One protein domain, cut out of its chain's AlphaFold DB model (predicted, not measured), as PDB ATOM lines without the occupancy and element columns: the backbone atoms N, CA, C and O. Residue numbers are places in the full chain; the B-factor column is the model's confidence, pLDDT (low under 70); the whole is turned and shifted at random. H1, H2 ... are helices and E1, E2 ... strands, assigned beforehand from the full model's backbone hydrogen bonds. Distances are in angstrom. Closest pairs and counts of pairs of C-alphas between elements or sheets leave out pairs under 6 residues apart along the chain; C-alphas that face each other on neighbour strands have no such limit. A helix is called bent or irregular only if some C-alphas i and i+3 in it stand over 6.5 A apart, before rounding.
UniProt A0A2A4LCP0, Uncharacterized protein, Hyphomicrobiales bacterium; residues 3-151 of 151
ATOM      1  N   VAL A   3     134.688 154.025 141.215       98.31
ATOM      2  CA  VAL A   3     135.377 154.779 142.269       98.31
ATOM      3  C   VAL A   3     136.523 155.550 141.635       98.31
ATOM      4  O   VAL A   3     137.390 154.943 141.019       98.31
ATOM      5  N   VAL A   4     136.546 156.873 141.796       98.75
ATOM      6  CA  VAL A   4     137.661 157.722 141.354       98.75
ATOM      7  C   VAL A   4     138.499 158.105 142.569       98.75
ATOM      8  O   VAL A   4     137.987 158.718 143.507       98.75
ATOM      9  N   SER A   5     139.783 157.752 142.571       98.56
ATOM     10  CA  SER A   5     140.711 158.095 143.652       98.56
ATOM     11  C   SER A   5     142.112 158.384 143.122       98.56
ATOM     12  O   SER A   5     142.433 158.066 141.983       98.56
ATOM     13  N   ALA A   6     142.996 158.906 143.974       98.25
ATOM     14  CA  ALA A   6     144.419 159.045 143.655       98.25
ATOM     15  C   ALA A   6     145.199 157.727 143.841       98.25
ATOM     16  O   ALA A   6     146.324 157.729 144.331       98.25
ATOM     17  N   GLY A   7     144.583 156.590 143.505       96.75
ATOM     18  CA  GLY A   7     145.105 155.257 143.804       96.75
ATOM     19  C   GLY A   7     144.867 154.834 145.259       96.75
ATOM     20  O   GLY A   7     144.003 155.385 145.958       96.75
ATOM     21  N   ALA A   8     145.615 153.825 145.705       95.69
ATOM     22  CA  ALA A   8     145.658 153.416 147.106       95.69
ATOM     23  C   ALA A   8     146.433 154.451 147.938       95.69
ATOM     24  O   ALA A   8     147.339 155.112 147.431       95.69
ATOM     25  N   LYS A   9     146.100 154.592 149.227       94.50
ATOM     26  CA  LYS A   9     146.889 155.440 150.134       94.50
ATOM     27  C   LYS A   9     148.331 154.922 150.172       94.50
ATOM     28  O   LYS A   9     148.526 153.732 150.388       94.50
ATOM     29  N   ALA A  10     149.316 155.810 150.037       94.19
ATOM     30  CA  ALA A  10     150.735 155.435 149.959       94.19
ATOM     31  C   ALA A  10     151.284 154.737 151.218       94.19
ATOM     32  O   ALA A  10     152.326 154.102 151.166       94.19
ATOM     33  N   ILE A  11     150.571 154.831 152.343       93.75
ATOM     34  CA  ILE A  11     150.867 154.092 153.582       93.75
ATOM     35  C   ILE A  11     150.518 152.592 153.509       93.75
ATOM     36  O   ILE A  11     150.755 151.866 154.468       93.75
ATOM     37  N   LEU A  12     149.899 152.135 152.416       93.69
ATOM     38  CA  LEU A  12     149.535 150.740 152.176       93.69
ATOM     39  C   LEU A  12     150.523 150.071 151.214       93.69
ATOM     40  O   LEU A  12     151.243 150.732 150.469       93.69
ATOM     41  N   ASP A  13     150.485 148.741 151.165       94.69
ATOM     42  CA  ASP A  13     151.188 147.962 150.146       94.69
ATOM     43  C   ASP A  13     150.413 148.032 148.817       94.69
ATOM     44  O   ASP A  13     149.423 147.322 148.605       94.69
ATOM     45  N   ILE A  14     150.828 148.950 147.937       95.56
ATOM     46  CA  ILE A  14     150.143 149.207 146.661       95.56
ATOM     47  C   ILE A  14     150.185 147.963 145.771       95.56
ATOM     48  O   ILE A  14     149.160 147.602 145.196       95.56
ATOM     49  N   LYS A  15     151.327 147.268 145.705       95.19
ATOM     50  CA  LYS A  15     151.472 146.069 144.874       95.19
ATOM     51  C   LYS A  15     150.499 144.981 145.325       95.19
ATOM     52  O   LYS A  15     149.699 144.525 144.520       95.19
ATOM     53  N   LYS A  16     150.474 144.636 146.619       97.38
ATOM     54  CA  LYS A  16     149.511 143.647 147.142       97.38
ATOM     55  C   LYS A  16     148.060 144.086 146.979       97.38
ATOM     56  O   LYS A  16     147.186 143.245 146.798       97.38
ATOM     57  N   THR A  17     147.789 145.390 147.034       97.00
ATOM     58  CA  THR A  17     146.444 145.910 146.767       97.00
ATOM     59  C   THR A  17     146.007 145.583 145.337       97.00
ATOM     60  O   THR A  17     144.883 145.125 145.148       97.00
ATOM     61  N   LEU A  18     146.883 145.761 144.343       96.06
ATOM     62  CA  LEU A  18     146.579 145.418 142.950       96.06
ATOM     63  C   LEU A  18     146.365 143.921 142.754       96.06
ATOM     64  O   LEU A  18     145.372 143.557 142.142       96.06
ATOM     65  N   GLU A  19     147.213 143.075 143.342       97.19
ATOM     66  CA  GLU A  19     147.061 141.611 143.282       97.19
ATOM     67  C   GLU A  19     145.674 141.172 143.789       97.19
ATOM     68  O   GLU A  19     144.993 140.339 143.186       97.19
ATOM     69  N   VAL A  20     145.199 141.777 144.885       98.12
ATOM     70  CA  VAL A  20     143.861 141.498 145.432       98.12
ATOM     71  C   VAL A  20     142.753 142.006 144.508       98.12
ATOM     72  O   VAL A  20     141.732 141.332 144.362       98.12
ATOM     73  N   LEU A  21     142.913 143.187 143.905       97.31
ATOM     74  CA  LEU A  21     141.929 143.733 142.966       97.31
ATOM     75  C   LEU A  21     141.847 142.885 141.693       97.31
ATOM     76  O   LEU A  21     140.742 142.559 141.266       97.31
ATOM     77  N   GLU A  22     142.986 142.451 141.158       96.38
ATOM     78  CA  GLU A  22     143.080 141.543 140.016       96.38
ATOM     79  C   GLU A  22     142.417 140.198 140.321       96.38
ATOM     80  O   GLU A  22     141.514 139.783 139.595       96.38
ATOM     81  N   THR A  23     142.759 139.577 141.456       97.25
ATOM     82  CA  THR A  23     142.144 138.317 141.912       97.25
ATOM     83  C   THR A  23     140.619 138.430 142.017       97.25
ATOM     84  O   THR A  23     139.891 137.476 141.752       97.25
ATOM     85  N   LYS A  24     140.110 139.607 142.400       96.25
ATOM     86  CA  LYS A  24     138.671 139.883 142.524       96.25
ATOM     87  C   LYS A  24     138.016 140.364 141.226       96.25
ATOM     88  O   LYS A  24     136.834 140.708 141.248       96.25
ATOM     89  N   GLY A  25     138.751 140.418 140.117       95.38
ATOM     90  CA  GLY A  25     138.249 140.899 138.831       95.38
ATOM     91  C   GLY A  25     137.832 142.373 138.849       95.38
ATOM     92  O   GLY A  25     136.920 142.755 138.113       95.38
ATOM     93  N   VAL A  26     138.452 143.193 139.706       97.06
ATOM     94  CA  VAL A  26     138.215 144.639 139.798       97.06
ATOM     95  C   VAL A  26     139.227 145.366 138.907       97.06
ATOM     96  O   VAL A  26     140.393 145.482 139.289       97.06
ATOM     97  N   PRO A  27     138.816 145.890 137.740       96.56
ATOM     98  CA  PRO A  27     139.714 146.636 136.872       96.56
ATOM     99  C   PRO A  27     140.197 147.924 137.543       96.56
ATOM    100  O   PRO A  27     139.413 148.676 138.138       96.56
ATOM    101  N   VAL A  28     141.494 148.185 137.390       98.06
ATOM    102  CA  VAL A  28     142.149 149.430 137.787       98.06
ATOM    103  C   VAL A  28     142.618 150.145 136.527       98.06
ATOM    104  O   VAL A  28     143.461 149.627 135.800       98.06
ATOM    105  N   ILE A  29     142.060 151.326 136.266       98.44
ATOM    106  CA  ILE A  29     142.385 152.141 135.091       98.44
ATOM    107  C   ILE A  29     143.051 153.425 135.550       98.44
ATOM    108  O   ILE A  29     142.455 154.208 136.290       98.44
ATOM    109  N   THR A  30     144.263 153.675 135.074       98.62
ATOM    110  CA  THR A  30     144.961 154.933 135.312       98.62
ATOM    111  C   THR A  30     144.541 155.985 134.292       98.62
ATOM    112  O   THR A  30     144.536 155.743 133.083       98.62
ATOM    113  N   TYR A  31     144.202 157.179 134.773       98.81
ATOM    114  CA  TYR A  31     143.855 158.306 133.917       98.81
ATOM    115  C   TYR A  31     145.105 159.092 133.497       98.81
ATOM    116  O   TYR A  31     145.809 159.635 134.349       98.81
ATOM    117  N   GLN A  32     145.359 159.171 132.186       98.31
ATOM    118  CA  GLN A  32     146.430 159.970 131.564       98.31
ATOM    119  C   GLN A  32     147.837 159.721 132.145       98.31
ATOM    120  O   GLN A  32     148.647 160.643 132.253       98.31
ATOM    121  N   SER A  33     148.128 158.487 132.558       97.81
ATOM    122  CA  SER A  33     149.438 158.091 133.079       97.81
ATOM    123  C   SER A  33     149.706 156.613 132.807       97.81
ATOM    124  O   SER A  33     148.784 155.796 132.829       97.81
ATOM    125  N   ASP A  34     150.976 156.291 132.559       97.81
ATOM    126  CA  ASP A  34     151.472 154.926 132.333       97.81
ATOM    127  C   ASP A  34     151.861 154.216 133.634       97.81
ATOM    128  O   ASP A  34     152.145 153.019 133.637       97.81
ATOM    129  N   THR A  35     151.847 154.933 134.757       97.75
ATOM    130  CA  THR A  35     152.096 154.379 136.088       97.75
ATOM    131  C   THR A  35     150.964 154.713 137.042       97.75
ATOM    132  O   THR A  35     150.278 155.733 136.907       97.75
ATOM    133  N   LEU A  36     150.749 153.836 138.017       98.00
ATOM    134  CA  LEU A  36     149.762 154.047 139.062       98.00
ATOM    135  C   LEU A  36     150.190 155.186 139.991       98.00
ATOM    136  O   LEU A  36     151.343 155.205 140.429       98.00
ATOM    137  N   PRO A  37     149.272 156.087 140.372       98.31
ATOM    138  CA  PRO A  37     149.544 157.074 141.402       98.31
ATOM    139  C   PRO A  37     149.593 156.445 142.798       98.31
ATOM    140  O   PRO A  37     148.853 155.511 143.115       98.31
ATOM    141  N   ALA A  38     150.437 157.018 143.655       97.69
ATOM    142  CA  ALA A  38     150.576 156.677 145.066       97.69
ATOM    143  C   ALA A  38     150.047 157.821 145.940       97.69
ATOM    144  O   ALA A  38     150.787 158.428 146.712       97.69
ATOM    145  N   PHE A  39     148.757 158.133 145.818       97.81
ATOM    146  CA  PHE A  39     148.049 159.129 146.625       97.81
ATOM    147  C   PHE A  39     148.640 160.550 146.536       97.81
ATOM    148  O   PHE A  39     148.180 161.349 145.725       97.81
ATOM    149  N   TRP A  40     149.665 160.866 147.334       98.38
ATOM    150  CA  TRP A  40     150.384 162.146 147.301       98.38
ATOM    151  C   TRP A  40     151.350 162.284 146.121       98.38
ATOM    152  O   TRP A  40     151.717 163.407 145.773       98.38
ATOM    153  N   SER A  41     151.749 161.164 145.516       98.50
ATOM    154  CA  SER A  41     152.694 161.115 144.399       98.50
ATOM    155  C   SER A  41     151.991 160.683 143.118       98.50
ATOM    156  O   SER A  41     151.132 159.798 143.133       98.50
ATOM    157  N   ARG A  42     152.356 161.295 141.988       98.19
ATOM    158  CA  ARG A  42     151.777 160.953 140.682       98.19
ATOM    159  C   ARG A  42     152.244 159.600 140.175       98.19
ATOM    160  O   ARG A  42     151.526 158.988 139.395       98.19
ATOM    161  N   ASP A  43     153.407 159.160 140.641       96.75
ATOM    162  CA  ASP A  43     154.050 157.919 140.244       96.75
ATOM    163  C   ASP A  43     154.399 157.064 141.470       96.75
ATOM    164  O   ASP A  43     155.058 157.525 142.404       96.75
ATOM    165  N   SER A  44     153.947 155.812 141.460       96.31
ATOM    166  CA  SER A  44     154.295 154.776 142.441       96.31
ATOM    167  C   SER A  44     155.499 153.924 142.023       96.31
ATOM    168  O   SER A  44     155.988 153.134 142.825       96.31
ATOM    169  N   GLY A  45     155.967 154.048 140.778       95.75
ATOM    170  CA  GLY A  45     156.903 153.122 140.142       95.75
ATOM    171  C   GLY A  45     156.253 151.823 139.653       95.75
ATOM    172  O   GLY A  45     156.949 150.958 139.124       95.75
ATOM    173  N   ILE A  46     154.935 151.663 139.821       96.94
ATOM    174  CA  ILE A  46     154.186 150.488 139.367       96.94
ATOM    175  C   ILE A  46     153.488 150.827 138.042       96.94
ATOM    176  O   ILE A  46     152.726 151.798 138.003       96.94
ATOM    177  N   PRO A  47     153.699 150.043 136.967       97.56
ATOM    178  CA  PRO A  47     153.010 150.246 135.696       97.56
ATOM    179  C   PRO A  47     151.488 150.178 135.842       97.56
ATOM    180  O   PRO A  47     150.952 149.387 136.618       97.56
ATOM    181  N   ALA A  48     150.780 150.999 135.074       95.56
ATOM    182  CA  ALA A  48     149.334 150.920 134.972       95.56
ATOM    183  C   ALA A  48     148.926 149.662 134.190       95.56
ATOM    184  O   ALA A  48     149.369 149.463 133.061       95.56
ATOM    185  N   SER A  49     148.044 148.836 134.760       92.62
ATOM    186  CA  SER A  49     147.495 147.662 134.063       92.62
ATOM    187  C   SER A  49     146.600 148.059 132.886       92.62
ATOM    188  O   SER A  49     146.570 147.382 131.863       92.62
ATOM    189  N   LEU A  50     145.863 149.164 133.035       97.00
ATOM    190  CA  LEU A  50     145.015 149.767 132.013       97.00
ATOM    191  C   LEU A  50     145.177 151.288 132.057       97.00
ATOM    192  O   LEU A  50     145.319 151.872 133.135       97.00
ATOM    193  N   ARG A  51     145.080 151.934 130.893       98.00
ATOM    194  CA  ARG A  51     145.131 153.391 130.743       98.00
ATOM    195  C   ARG A  51     143.904 153.903 129.995       98.00
ATOM    196  O   ARG A  51     143.425 153.263 129.062       98.00
ATOM    197  N   ALA A  52     143.426 155.077 130.389       98.38
ATOM    198  CA  ALA A  52     142.470 155.864 129.621       98.38
ATOM    199  C   ALA A  52     142.894 157.332 129.597       98.38
ATOM    200  O   ALA A  52     143.386 157.861 130.593       98.38
ATOM    201  N   ASP A  53     142.661 158.007 128.477       98.50
ATOM    202  CA  ASP A  53     143.121 159.381 128.256       98.50
ATOM    203  C   ASP A  53     141.982 160.402 128.245       98.50
ATOM    204  O   ASP A  53     142.228 161.608 128.296       98.50
ATOM    205  N   THR A  54     140.728 159.939 128.214       98.62
ATOM    206  CA  THR A  54     139.540 160.799 128.163       98.62
ATOM    207  C   THR A  54     138.440 160.341 129.130       98.62
ATOM    208  O   THR A  54     138.266 159.136 129.341       98.62
ATOM    209  N   PRO A  55     137.622 161.267 129.672       98.62
ATOM    210  CA  PRO A  55     136.451 160.904 130.472       98.62
ATOM    211  C   PRO A  55     135.438 160.038 129.708       98.62
ATOM    212  O   PRO A  55     134.811 159.167 130.303       98.62
ATOM    213  N   LYS A  56     135.330 160.211 128.383       98.50
ATOM    214  CA  LYS A  56     134.448 159.404 127.527       98.50
ATOM    215  C   LYS A  56     134.849 157.928 127.496       98.50
ATOM    216  O   LYS A  56     133.988 157.067 127.644       98.50
ATOM    217  N   GLN A  57     136.143 157.621 127.356       98.38
ATOM    218  CA  GLN A  57     136.640 156.237 127.434       98.38
ATOM    219  C   GLN A  57     136.309 155.604 128.794       98.38
ATOM    220  O   GLN A  57     135.894 154.448 128.868       98.38
ATOM    221  N   LEU A  58     136.448 156.379 129.874       98.38
ATOM    222  CA  LEU A  58     136.109 155.932 131.224       98.38
ATOM    223  C   LEU A  58     134.607 155.678 131.401       98.38
ATOM    224  O   LEU A  58     134.235 154.681 132.018       98.38
ATOM    225  N   ALA A  59     133.752 156.533 130.835       98.00
ATOM    226  CA  ALA A  59     132.303 156.346 130.829       98.00
ATOM    227  C   ALA A  59     131.891 155.083 130.053       98.00
ATOM    228  O   ALA A  59     131.151 154.251 130.571       98.00
ATOM    229  N   GLN A  60     132.456 154.862 128.862       97.00
ATOM    230  CA  GLN A  60     132.221 153.641 128.079       97.00
ATOM    231  C   GLN A  60     132.621 152.375 128.853       97.00
ATOM    232  O   GLN A  60     131.879 151.390 128.866       97.00
ATOM    233  N   HIS A  61     133.759 152.405 129.553       95.81
ATOM    234  CA  HIS A  61     134.170 151.302 130.419       95.81
ATOM    235  C   HIS A  61     133.212 151.108 131.607       95.81
ATOM    236  O   HIS A  61     132.836 149.977 131.927       95.81
ATOM    237  N   ALA A  62     132.784 152.195 132.255       94.19
ATOM    238  CA  ALA A  62     131.818 152.139 133.349       94.19
ATOM    239  C   ALA A  62     130.496 151.493 132.904       94.19
ATOM    240  O   ALA A  62     129.985 150.620 133.609       94.19
ATOM    241  N   ARG A  63     130.003 151.840 131.707       93.69
ATOM    242  CA  ARG A  63     128.816 151.236 131.090       93.69
ATOM    243  C   ARG A  63     129.001 149.747 130.817       93.69
ATOM    244  O   ARG A  63     128.132 148.953 131.151       93.69
ATOM    245  N   MET A  64     130.152 149.331 130.290       93.19
ATOM    246  CA  MET A  64     130.439 147.904 130.102       93.19
ATOM    247  C   MET A  64     130.427 147.135 131.433       93.19
ATOM    248  O   MET A  64     129.928 146.011 131.512       93.19
ATOM    249  N   ARG A  65     130.914 147.740 132.525       93.44
ATOM    250  CA  ARG A  65     130.869 147.101 133.849       93.44
ATOM    251  C   ARG A  65     129.477 146.962 134.446       93.44
ATOM    252  O   ARG A  65     129.321 146.102 135.307       93.44
ATOM    253  N   THR A  66     128.471 147.725 134.018       90.44
ATOM    254  CA  THR A  66     127.096 147.465 134.481       90.44
ATOM    255  C   THR A  66     126.554 146.150 133.919       90.44
ATOM    256  O   THR A  66     125.793 145.481 134.607       90.44
ATOM    257  N   VAL A  67     127.016 145.738 132.731       92.62
ATOM    258  CA  VAL A  67     126.676 144.449 132.107       92.62
ATOM    259  C   VAL A  67     127.462 143.297 132.740       92.62
ATOM    260  O   VAL A  67     126.887 142.268 133.073       92.62
ATOM    261  N   LEU A  68     128.772 143.473 132.944       91.44
ATOM    262  CA  LEU A  68     129.651 142.435 133.511       91.44
ATOM    263  C   LEU A  68     129.535 142.286 135.042       91.44
ATOM    264  O   LEU A  68     130.062 141.332 135.612       91.44
ATOM    265  N   GLY A  69     128.891 143.239 135.719       91.44
ATOM    266  CA  GLY A  69     128.799 143.312 137.177       91.44
ATOM    267  C   GLY A  69     130.074 143.839 137.853       91.44
ATOM    268  O   GLY A  69     131.133 143.967 137.244       91.44
ATOM    269  N   GLY A  70     130.002 144.160 139.146       92.25
ATOM    270  CA  GLY A  70     131.161 144.597 139.941       92.25
ATOM    271  C   GLY A  70     131.524 146.089 139.844       92.25
ATOM    272  O   GLY A  70     130.776 146.926 139.330       92.25
ATOM    273  N   GLY A  71     132.667 146.441 140.438       94.62
ATOM    274  CA  GLY A  71     133.178 147.812 140.506       94.62
ATOM    275  C   GLY A  71     134.404 148.046 139.627       94.62
ATOM    276  O   GLY A  71     135.060 147.095 139.221       94.62
ATOM    277  N   THR A  72     134.721 149.317 139.376       96.62
ATOM    278  CA  THR A  72     135.975 149.754 138.734       96.62
ATOM    279  C   THR A  72     136.663 150.782 139.619       96.62
ATOM    280  O   THR A  72     135.990 151.669 140.155       96.62
ATOM    281  N   LEU A  73     137.989 150.709 139.714       98.19
ATOM    282  CA  LEU A  73     138.818 151.772 140.271       98.19
ATOM    283  C   LEU A  73     139.428 152.609 139.140       98.19
ATOM    284  O   LEU A  73     140.161 152.094 138.300       98.19
ATOM    285  N   ILE A  74     139.161 153.911 139.146       98.62
ATOM    286  CA  ILE A  74     139.848 154.899 138.315       98.62
ATOM    287  C   ILE A  74     140.915 155.572 139.170       98.62
ATOM    288  O   ILE A  74     140.597 156.298 140.116       98.62
ATOM    289  N   ALA A  75     142.175 155.331 138.830       98.62
ATOM    290  CA  ALA A  75     143.328 155.929 139.476       98.62
ATOM    291  C   ALA A  75     143.704 157.239 138.764       98.62
ATOM    292  O   ALA A  75     144.189 157.247 137.636       98.62
ATOM    293  N   ASN A  76     143.456 158.362 139.426       98.81
ATOM    294  CA  ASN A  76     143.638 159.712 138.913       98.81
ATOM    295  C   ASN A  76     144.806 160.399 139.638       98.81
ATOM    296  O   ASN A  76     144.659 160.765 140.808       98.81
ATOM    297  N   PRO A  77     145.968 160.578 138.988       98.69
ATOM    298  CA  PRO A  77     147.121 161.200 139.622       98.69
ATOM    299  C   PRO A  77     146.801 162.579 140.202       98.69
ATOM    300  O   PRO A  77     146.110 163.397 139.588       98.69
ATOM    301  N   VAL A  78     147.349 162.866 141.384       98.62
ATOM    302  CA  VAL A  78     147.268 164.191 142.010       98.62
ATOM    303  C   VAL A  78     147.748 165.288 141.044       98.62
ATOM    304  O   VAL A  78     148.663 165.040 140.251       98.62
ATOM    305  N   PRO A  79     147.177 166.510 141.050       98.50
ATOM    306  CA  PRO A  79     147.656 167.578 140.179       98.50
ATOM    307  C   PRO A  79     149.162 167.817 140.338       98.50
ATOM    308  O   PRO A  79     149.657 167.898 141.457       98.50
ATOM    309  N   LYS A  80     149.888 167.996 139.225       98.12
ATOM    310  CA  LYS A  80     151.357 168.172 139.210       98.12
ATOM    311  C   LYS A  80     151.862 169.251 140.173       98.12
ATOM    312  O   LYS A  80     152.903 169.089 140.785       98.12
ATOM    313  N   LYS A  81     151.108 170.340 140.337       98.00
ATOM    314  CA  LYS A  81     151.467 171.447 141.240       98.00
ATOM    315  C   LYS A  81     151.306 171.119 142.729       98.00
ATOM    316  O   LYS A  81     151.843 171.842 143.554       98.00
ATOM    317  N   ALA A  82     150.533 170.089 143.058       98.38
ATOM    318  CA  ALA A  82     150.252 169.675 144.428       98.38
ATOM    319  C   ALA A  82     151.002 168.394 144.818       98.38
ATOM    320  O   ALA A  82     150.846 167.927 145.939       98.38
ATOM    321  N   GLU A  83     151.781 167.809 143.906       98.44
ATOM    322  CA  GLU A  83     152.501 166.561 144.137       98.44
ATOM    323  C   GLU A  83     153.541 166.685 145.259       98.44
ATOM    324  O   GLU A  83     154.288 167.662 145.343       98.44
ATOM    325  N   ILE A  84     153.623 165.635 146.077       98.50
ATOM    326  CA  ILE A  84     154.806 165.327 146.881       98.50
ATOM    327  C   ILE A  84     155.524 164.172 146.168       98.50
ATOM    328  O   ILE A  84     154.916 163.107 146.012       98.50
ATOM    329  N   PRO A  85     156.776 164.343 145.705       97.69
ATOM    330  CA  PRO A  85     157.509 163.288 145.011       97.69
ATOM    331  C   PRO A  85     157.598 161.997 145.830       97.69
ATOM    332  O   PRO A  85     157.767 162.043 147.049       97.69
ATOM    333  N   ARG A  86     157.548 160.837 145.160       96.75
ATOM    334  CA  ARG A  86     157.558 159.517 145.818       96.75
ATOM    335  C   ARG A  86     158.708 159.363 146.810       96.75
ATOM    336  O   ARG A  86     158.473 158.992 147.952       96.75
ATOM    337  N   LEU A  87     159.927 159.704 146.390       96.50
ATOM    338  CA  LEU A  87     161.125 159.566 147.225       96.50
ATOM    339  C   LEU A  87     161.081 160.460 148.478       96.50
ATOM    340  O   LEU A  87     161.559 160.055 149.531       96.50
ATOM    341  N   GLU A  88     160.475 161.649 148.389       97.50
ATOM    342  CA  GLU A  88     160.243 162.520 149.554       97.50
ATOM    343  C   GLU A  88     159.217 161.875 150.500       97.50
ATOM    344  O   GLU A  88     159.427 161.788 151.710       97.50
ATOM    345  N   MET A  89     158.122 161.353 149.942       97.56
ATOM    346  CA  MET A  89     157.043 160.750 150.721       97.56
ATOM    347  C   MET A  89     157.476 159.447 151.419       97.56
ATOM    348  O   MET A  89     157.073 159.190 152.551       97.56
ATOM    349  N   GLU A  90     158.338 158.648 150.791       96.44
ATOM    350  CA  GLU A  90     158.879 157.408 151.361       96.44
ATOM    351  C   GLU A  90     159.650 157.643 152.663       96.44
ATOM    352  O   GLU A  90     159.505 156.863 153.607       96.44
ATOM    353  N   ILE A  91     160.393 158.749 152.766       97.88
ATOM    354  CA  ILE A  91     161.121 159.123 153.987       97.88
ATOM    355  C   ILE A  91     160.142 159.365 155.143       97.88
ATOM    356  O   ILE A  91     160.316 158.842 156.250       97.88
ATOM    357  N   HIS A  92     159.081 160.134 154.893       98.12
ATOM    358  CA  HIS A  92     158.079 160.444 155.911       98.12
ATOM    359  C   HIS A  92     157.228 159.225 156.284       98.12
ATOM    360  O   HIS A  92     156.945 159.033 157.464       98.12
ATOM    361  N   ILE A  93     156.857 158.380 155.316       97.19
ATOM    362  CA  ILE A  93     156.110 157.139 155.571       97.19
ATOM    363  C   ILE A  93     156.952 156.181 156.418       97.19
ATOM    364  O   ILE A  93     156.462 155.678 157.427       97.19
ATOM    365  N   ALA A  94     158.224 155.972 156.065       97.25
ATOM    366  CA  ALA A  94     159.120 155.111 156.832       97.25
ATOM    367  C   ALA A  94     159.310 155.618 158.269       97.25
ATOM    368  O   ALA A  94     159.350 154.824 159.208       97.25
ATOM    369  N   THR A  95     159.391 156.937 158.452       98.00
ATOM    370  CA  THR A  95     159.468 157.555 159.784       98.00
ATOM    371  C   THR A  95     158.170 157.350 160.568       98.00
ATOM    372  O   THR A  95     158.212 156.889 161.703       98.00
ATOM    373  N   ALA A  96     157.012 157.605 159.952       97.62
ATOM    374  CA  ALA A  96     155.712 157.435 160.596       97.62
ATOM    375  C   ALA A  96     155.427 155.976 160.995       97.62
ATOM    376  O   ALA A  96     154.844 155.742 162.050       97.62
ATOM    377  N   LEU A  97     155.859 155.002 160.187       95.88
ATOM    378  CA  LEU A  97     155.755 153.574 160.509       95.88
ATOM    379  C   LEU A  97     156.610 153.207 161.727       95.88
ATOM    380  O   LEU A  97     156.100 152.599 162.662       95.88
ATOM    381  N   LYS A  98     157.873 153.655 161.772       97.00
ATOM    382  CA  LYS A  98     158.744 153.447 162.942       97.00
ATOM    383  C   LYS A  98     158.164 154.072 164.210       97.00
ATOM    384  O   LYS A  98     158.235 153.470 165.280       97.00
ATOM    385  N   ASP A  99     157.588 155.266 164.094       97.12
ATOM    386  CA  ASP A  99     156.941 155.944 165.218       97.12
ATOM    387  C   ASP A  99     155.682 155.189 165.679       97.12
ATOM    388  O   ASP A  99     155.446 155.071 166.882       97.12
ATOM    389  N   ALA A 100     154.901 154.620 164.754       96.56
ATOM    390  CA  ALA A 100     153.739 153.794 165.080       96.56
ATOM    391  C   ALA A 100     154.145 152.526 165.846       96.56
ATOM    392  O   ALA A 100     153.559 152.236 166.891       96.56
ATOM    393  N   ASP A 101     155.183 151.832 165.372       95.62
ATOM    394  CA  ASP A 101     155.714 150.621 166.006       95.62
ATOM    395  C   ASP A 101     156.251 150.920 167.410       95.62
ATOM    396  O   ASP A 101     155.902 150.242 168.377       95.62
ATOM    397  N   LYS A 102     157.045 151.991 167.553       96.62
ATOM    398  CA  LYS A 102     157.595 152.429 168.846       96.62
ATOM    399  C   LYS A 102     156.502 152.750 169.867       96.62
ATOM    400  O   LYS A 102     156.686 152.504 171.055       96.62
ATOM    401  N   ASN A 103     155.383 153.304 169.407       95.38
ATOM    402  CA  ASN A 103     154.249 153.674 170.252       95.38
ATOM    403  C   ASN A 103     153.200 152.554 170.386       95.38
ATOM    404  O   ASN A 103     152.141 152.785 170.966       95.38
ATOM    405  N   GLY A 104     153.464 151.354 169.855       95.50
ATOM    406  CA  GLY A 104     152.560 150.205 169.956       95.50
ATOM    407  C   GLY A 104     151.204 150.411 169.270       95.50
ATOM    408  O   GLY A 104     150.204 149.815 169.679       95.50
ATOM    409  N   ILE A 105     151.135 151.270 168.248       96.06
ATOM    410  CA  ILE A 105     149.890 151.561 167.533       96.06
ATOM    411  C   ILE A 105     149.509 150.358 166.672       96.06
ATOM    412  O   ILE A 105     150.288 149.900 165.841       96.06
ATOM    413  N   SER A 106     148.286 149.855 166.829       89.19
ATOM    414  CA  SER A 106     147.850 148.625 166.164       89.19
ATOM    415  C   SER A 106     146.409 148.682 165.650       89.19
ATOM    416  O   SER A 106     145.613 149.563 165.990       89.19
ATOM    417  N   ALA A 107     146.086 147.735 164.764       89.50
ATOM    418  CA  ALA A 107     144.763 147.550 164.175       89.50
ATOM    419  C   ALA A 107     144.170 148.852 163.590       89.50
ATOM    420  O   ALA A 107     144.809 149.554 162.804       89.50
ATOM    421  N   LYS A 108     142.926 149.181 163.955       86.38
ATOM    422  CA  LYS A 108     142.177 150.322 163.407       86.38
ATOM    423  C   LYS A 108     142.813 151.682 163.735       86.38
ATOM    424  O   LYS A 108     142.499 152.656 163.054       86.38
ATOM    425  N   ALA A 109     143.704 151.751 164.728       91.00
ATOM    426  CA  ALA A 109     144.381 152.986 165.117       91.00
ATOM    427  C   ALA A 109     145.548 153.357 164.186       91.00
ATOM    428  O   ALA A 109     145.918 154.528 164.120       91.00
ATOM    429  N   VAL A 110     146.091 152.398 163.421       92.69
ATOM    430  CA  VAL A 110     147.281 152.612 162.578       92.69
ATOM    431  C   VAL A 110     147.033 153.678 161.515       92.69
ATOM    432  O   VAL A 110     147.814 154.611 161.382       92.69
ATOM    433  N   THR A 111     145.931 153.592 160.764       90.19
ATOM    434  CA  THR A 111     145.697 154.528 159.648       90.19
ATOM    435  C   THR A 111     145.519 155.982 160.111       90.19
ATOM    436  O   THR A 111     146.218 156.841 159.569       90.19
ATOM    437  N   PRO A 112     144.648 156.304 161.091       93.69
ATOM    438  CA  PRO A 112     144.543 157.672 161.606       93.69
ATOM    439  C   PRO A 112     145.866 158.198 162.170       93.69
ATOM    440  O   PRO A 112     146.227 159.340 161.893       93.69
ATOM    441  N   TYR A 113     146.613 157.355 162.894       96.44
ATOM    442  CA  TYR A 113     147.918 157.720 163.437       96.44
ATOM    443  C   TYR A 113     148.922 158.072 162.336       96.44
ATOM    444  O   TYR A 113     149.511 159.150 162.369       96.44
ATOM    445  N   LEU A 114     149.082 157.209 161.326       96.69
ATOM    446  CA  LEU A 114     150.030 157.439 160.233       96.69
ATOM    447  C   LEU A 114     149.714 158.728 159.472       96.69
ATOM    448  O   LEU A 114     150.624 159.484 159.148       96.69
ATOM    449  N   LEU A 115     148.434 159.011 159.213       95.56
ATOM    450  CA  LEU A 115     148.032 160.248 158.543       95.56
ATOM    451  C   LEU A 115     148.325 161.489 159.397       95.56
ATOM    452  O   LEU A 115     148.831 162.474 158.861       95.56
ATOM    453  N   GLY A 116     148.059 161.436 160.706       97.38
ATOM    454  CA  GLY A 116     148.406 162.519 161.633       97.38
ATOM    455  C   GLY A 116     149.915 162.737 161.720       97.38
ATOM    456  O   GLY A 116     150.396 163.862 161.617       97.38
ATOM    457  N   ARG A 117     150.692 161.657 161.795       98.06
ATOM    458  CA  ARG A 117     152.147 161.755 161.871       98.06
ATOM    459  C   ARG A 117     152.766 162.286 160.579       98.06
ATOM    460  O   ARG A 117     153.663 163.123 160.616       98.06
ATOM    461  N   ILE A 118     152.262 161.854 159.424       98.25
ATOM    462  CA  ILE A 118     152.677 162.385 158.119       98.25
ATOM    463  C   ILE A 118     152.317 163.870 157.994       98.25
ATOM    464  O   ILE A 118     153.102 164.636 157.433       98.25
ATOM    465  N   LEU A 119     151.179 164.305 158.543       98.12
ATOM    466  CA  LEU A 119     150.804 165.717 158.575       98.12
ATOM    467  C   LEU A 119     151.855 166.576 159.282       98.12
ATOM    468  O   LEU A 119     152.287 167.588 158.728       98.12
ATOM    469  N   GLU A 120     152.295 166.141 160.461       98.19
ATOM    470  CA  GLU A 120     153.343 166.806 161.238       98.19
ATOM    471  C   GLU A 120     154.683 166.815 160.495       98.19
ATOM    472  O   GLU A 120     155.286 167.871 160.309       98.19
ATOM    473  N   LEU A 121     155.128 165.647 160.016       98.19
ATOM    474  CA  LEU A 121     156.418 165.480 159.335       98.19
ATOM    475  C   LEU A 121     156.522 166.302 158.044       98.19
ATOM    476  O   LEU A 121     157.612 166.727 157.671       98.19
ATOM    477  N   THR A 122     155.391 166.527 157.375       98.12
ATOM    478  CA  THR A 122     155.300 167.322 156.141       98.12
ATOM    479  C   THR A 122     154.896 168.776 156.390       98.12
ATOM    480  O   THR A 122     154.655 169.507 155.430       98.12
ATOM    481  N   GLN A 123     154.781 169.198 157.656       97.94
ATOM    482  CA  GLN A 123     154.391 170.554 158.056       97.94
ATOM    483  C   GLN A 123     153.118 171.048 157.343       97.94
ATOM    484  O   GLN A 123     153.048 172.174 156.858       97.94
ATOM    485  N   GLY A 124     152.106 170.184 157.211       97.75
ATOM    486  CA  GLY A 124     150.849 170.538 156.536       97.75
ATOM    487  C   GLY A 124     150.792 170.240 155.034       97.75
ATOM    488  O   GLY A 124     149.691 170.141 154.484       97.75
ATOM    489  N   LYS A 125     151.931 170.033 154.354       98.12
ATOM    490  CA  LYS A 125     151.977 169.818 152.893       98.12
ATOM    491  C   LYS A 125     151.153 168.600 152.461       98.12
ATOM    492  O   LYS A 125     150.401 168.689 151.495       98.12
ATOM    493  N   SER A 126     151.196 167.494 153.212       98.06
ATOM    494  CA  SER A 126     150.396 166.292 152.913       98.06
ATOM    495  C   SER A 126     148.882 166.529 152.960       98.06
ATOM    496  O   SER A 126     148.153 165.932 152.162       98.06
ATOM    497  N   LEU A 127     148.391 167.412 153.838       97.69
ATOM    498  CA  LEU A 127     146.978 167.793 153.888       97.69
ATOM    499  C   LEU A 127     146.605 168.700 152.716       97.69
ATOM    500  O   LEU A 127     145.573 168.469 152.089       97.69
ATOM    501  N   ALA A 128     147.452 169.675 152.375       98.44
ATOM    502  CA  ALA A 128     147.239 170.522 151.202       98.44
ATOM    503  C   ALA A 128     147.143 169.679 149.916       98.44
ATOM    504  O   ALA A 128     146.206 169.832 149.129       98.44
ATOM    505  N   THR A 129     148.048 168.712 149.746       98.44
ATOM    506  CA  THR A 129     148.004 167.736 148.652       98.44
ATOM    507  C   THR A 129     146.747 166.860 148.705       98.44
ATOM    508  O   THR A 129     146.133 166.613 147.667       98.44
ATOM    509  N   ASN A 130     146.317 166.424 149.896       97.56
ATOM    510  CA  ASN A 130     145.103 165.623 150.066       97.56
ATOM    511  C   ASN A 130     143.826 166.395 149.668       97.56
ATOM    512  O   ASN A 130     142.931 165.852 149.025       97.56
ATOM    513  N   ILE A 131     143.753 167.689 149.982       98.44
ATOM    514  CA  ILE A 131     142.654 168.557 149.537       98.44
ATOM    515  C   ILE A 131     142.665 168.672 148.006       98.44
ATOM    516  O   ILE A 131     141.632 168.489 147.357       98.44
ATOM    517  N   ALA A 132     143.839 168.912 147.414       98.69
ATOM    518  CA  ALA A 132     143.984 169.047 145.967       98.69
ATOM    519  C   ALA A 132     143.615 167.761 145.207       98.69
ATOM    520  O   ALA A 132     142.925 167.834 144.187       98.69
ATOM    521  N   LEU A 133     144.027 166.581 145.691       98.06
ATOM    522  CA  LEU A 133     143.665 165.312 145.051       98.06
ATOM    523  C   LEU A 133     142.170 165.006 145.186       98.06
ATOM    524  O   LEU A 133     141.585 164.505 144.231       98.06
ATOM    525  N   VAL A 134     141.524 165.347 146.308       98.50
ATOM    526  CA  VAL A 134     140.073 165.140 146.473       98.50
ATOM    527  C   VAL A 134     139.298 166.001 145.479       98.50
ATOM    528  O   VAL A 134     138.439 165.480 144.768       98.50
ATOM    529  N   ALA A 135     139.649 167.284 145.356       98.75
ATOM    530  CA  ALA A 135     139.040 168.174 144.370       98.75
ATOM    531  C   ALA A 135     139.270 167.679 142.928       98.75
ATOM    532  O   ALA A 135     138.348 167.687 142.111       98.75
ATOM    533  N   ASN A 136     140.477 167.188 142.621       98.75
ATOM    534  CA  ASN A 136     140.797 166.635 141.305       98.75
ATOM    535  C   ASN A 136     139.997 165.359 140.991       98.75
ATOM    536  O   ASN A 136     139.506 165.197 139.874       98.75
ATOM    537  N   ASN A 137     139.823 164.472 141.975       98.88
ATOM    538  CA  ASN A 137     139.018 163.256 141.839       98.88
ATOM    539  C   ASN A 137     137.541 163.581 141.629       98.88
ATOM    540  O   ASN A 137     136.921 163.015 140.733       98.88
ATOM    541  N   ALA A 138     136.994 164.523 142.402       98.81
ATOM    542  CA  ALA A 138     135.613 164.971 142.250       98.81
ATOM    543  C   ALA A 138     135.365 165.575 140.859       98.81
ATOM    544  O   ALA A 138     134.371 165.248 140.212       98.81
ATOM    545  N   LYS A 139     136.301 166.395 140.360       98.81
ATOM    546  CA  LYS A 139     136.235 166.964 139.009       98.81
ATOM    547  C   LYS A 139     136.181 165.876 137.935       98.81
ATOM    548  O   LYS A 139     135.296 165.920 137.084       98.81
ATOM    549  N   LEU A 140     137.101 164.909 137.969       98.81
ATOM    550  CA  LEU A 140     137.118 163.825 136.985       98.81
ATOM    551  C   LEU A 140     135.864 162.945 137.099       98.81
ATOM    552  O   LEU A 140     135.259 162.618 136.083       98.81
ATOM    553  N   ALA A 141     135.431 162.608 138.316       98.75
ATOM    554  CA  ALA A 141     134.211 161.835 138.542       98.75
ATOM    555  C   ALA A 141     132.974 162.522 137.941       98.75
ATOM    556  O   ALA A 141     132.181 161.864 137.269       98.75
ATOM    557  N   ALA A 142     132.842 163.841 138.115       98.75
ATOM    558  CA  ALA A 142     131.759 164.615 137.514       98.75
ATOM    559  C   ALA A 142     131.817 164.592 135.977       98.75
ATOM    560  O   ALA A 142     130.788 164.414 135.329       98.75
ATOM    561  N   GLN A 143     133.008 164.712 135.385       98.75
ATOM    562  CA  GLN A 143     133.181 164.610 133.931       98.75
ATOM    563  C   GLN A 143     132.782 163.228 133.401       98.75
ATOM    564  O   GLN A 143     132.082 163.147 132.398       98.75
ATOM    565  N   ILE A 144     133.180 162.151 134.086       98.50
ATOM    566  CA  ILE A 144     132.792 160.781 133.722       98.50
ATOM    567  C   ILE A 144     131.272 160.616 133.801       98.50
ATOM    568  O   ILE A 144     130.682 160.067 132.880       98.50
ATOM    569  N   ALA A 145     130.632 161.109 134.865       97.88
ATOM    570  CA  ALA A 145     129.182 161.010 135.034       97.88
ATOM    571  C   ALA A 145     128.408 161.766 133.941       97.88
ATOM    572  O   ALA A 145     127.399 161.271 133.448       97.88
ATOM    573  N   VAL A 146     128.893 162.944 133.531       98.44
ATOM    574  CA  VAL A 146     128.306 163.700 132.413       98.44
ATOM    575  C   VAL A 146     128.457 162.950 131.091       98.44
ATOM    576  O   VAL A 146     127.514 162.928 130.307       98.44
ATOM    577  N   GLU A 147     129.616 162.340 130.830       98.25
ATOM    578  CA  GLU A 147     129.813 161.527 129.626       98.25
ATOM    579  C   GLU A 147     128.948 160.260 129.647       98.25
ATOM    580  O   GLU A 147     128.339 159.943 128.634       98.25
ATOM    581  N   ASP A 148     128.821 159.576 130.788       95.44
ATOM    582  CA  ASP A 148     127.970 158.384 130.937       95.44
ATOM    583  C   ASP A 148     126.487 158.705 130.710       95.44
ATOM    584  O   ASP A 148     125.797 157.958 130.029       95.44
ATOM    585  N   ALA A 149     126.007 159.858 131.185       95.88
ATOM    586  CA  ALA A 149     124.633 160.308 130.951       95.88
ATOM    587  C   ALA A 149     124.329 160.654 129.477       95.88
ATOM    588  O   ALA A 149     123.163 160.816 129.117       95.88
ATOM    589  N   ARG A 150     125.360 160.816 128.639       94.69
ATOM    590  CA  ARG A 150     125.236 161.095 127.198       94.69
ATOM    591  C   ARG A 150     125.319 159.834 126.330       94.69
ATOM    592  O   ARG A 150     125.088 159.952 125.126       94.69
ATOM    593  N   LEU A 151     125.710 158.691 126.900       89.19
ATOM    594  CA  LEU A 151     125.819 157.394 126.217       89.19
ATOM    595  C   LEU A 151     124.487 156.636 126.244       89.19
ATOM    596  O   LEU A 151     124.193 155.991 125.214       89.19
TER     597      LEU A 151
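AT A GLANCE: This is residues 3 to 151 of the 151 residues of an uncharacterized protein of Hyphomicrobiales bacterium (UniProt A0A2A4LCP0). A small, twisted sheet of four short parallel strands is covered on one face by H2 and by the long helix H5, while H3 and H4 pack together as a separate head at the far end of the molecule. H5 runs from a corner with H4 back along edge strand E1 to H2, and H1 only grazes the sheet. The printed part has 149 residues with five named helices and four named strands, in the order E1 H1 E2 E3 H2 E4 H3 H4 H5, and the sheet's order is E1 E4 E2 E3. The class is mixed, helices and strands; the whole is compact, with a radius of gyration of the C-alphas of 16.3 A, and its outline is elongated, 52 by 33 by 24 A.

IN THESE COORDINATES: The strands are E1, residues 3 to 5, starting at C-alpha 3 (135.377, 154.779, 142.269); E4, residues 72 to 75; E2, residues 28 to 31, 9.8 A long; and E3, residues 50 to 52. H5, residues 125 to 148, is 34.5 A long and ends at C-alpha 148 (127.970, 158.384, 130.937). H2 spans residues 55 to 68, 19.9 A, and H1 residues 14 to 23, 14.3 A. H3, residues 86 to 102, is 24.1 A long and starts at C-alpha 86 (157.558, 159.517, 145.818). H4, residues 107 to 121, is 21.9 A long and only just irregular: C-alphas 108 and 111 are 6.6 A apart.

HOW THE PARTS SIT: E1 and E4 are parallel, with N 74 and O 3 at 2.8 A; E4 and E2 are parallel, with N 75 and O 29 at 2.8 A; E2 and E3 are parallel, with N 30 and O 50 at 2.9 A. E1, H1, E2 and E3, H2, E4 are split strand-helix-strand units, two parallel strands with a helix between them in the chain and another strand between them in the sheet; both crossovers are right-handed. H2 and H5 lie on the same face, making two layers, helices over one face of the sheet; H2's height over the sheet is 9.1 A and H5's 7.7 A. The closest C-alphas of E1 and H5 are those of Val 4 and Asn 137, 5.7 A apart. H5 touches H2 with residues 140 to 148 alone, closest at the C-alphas of Ala 59 and Asp 148, 4.8 A, and only just about perpendicular at 70.3 degrees. H1 grazes the sheet with residues 18 to 22. H4 and H5 touch only at the corner, the C-alphas of Leu 119 and Ser 126 being closest at 5.7 A. H3 and H4 touch, closest at the C-alphas of Ala 96 and Leu 114, 5.7 A, at a steep tilt of 53 degrees, opposite ways. Every O i to N i+4 pair is within hydrogen-bond range in H1 and H5; the counts are 9 of 10 in H2, 11 of 13 in H3 and 9 of 11 in H4.

THE WHOLE: The two C-alphas farthest apart are those of Lys 102 and Arg 150, 53.4 A. The printed part has no cut. The link from E2 to E3, residues 32 to 49, is long. Mean pLDDT of the printed part is 96.7, and no printed residue is under 70.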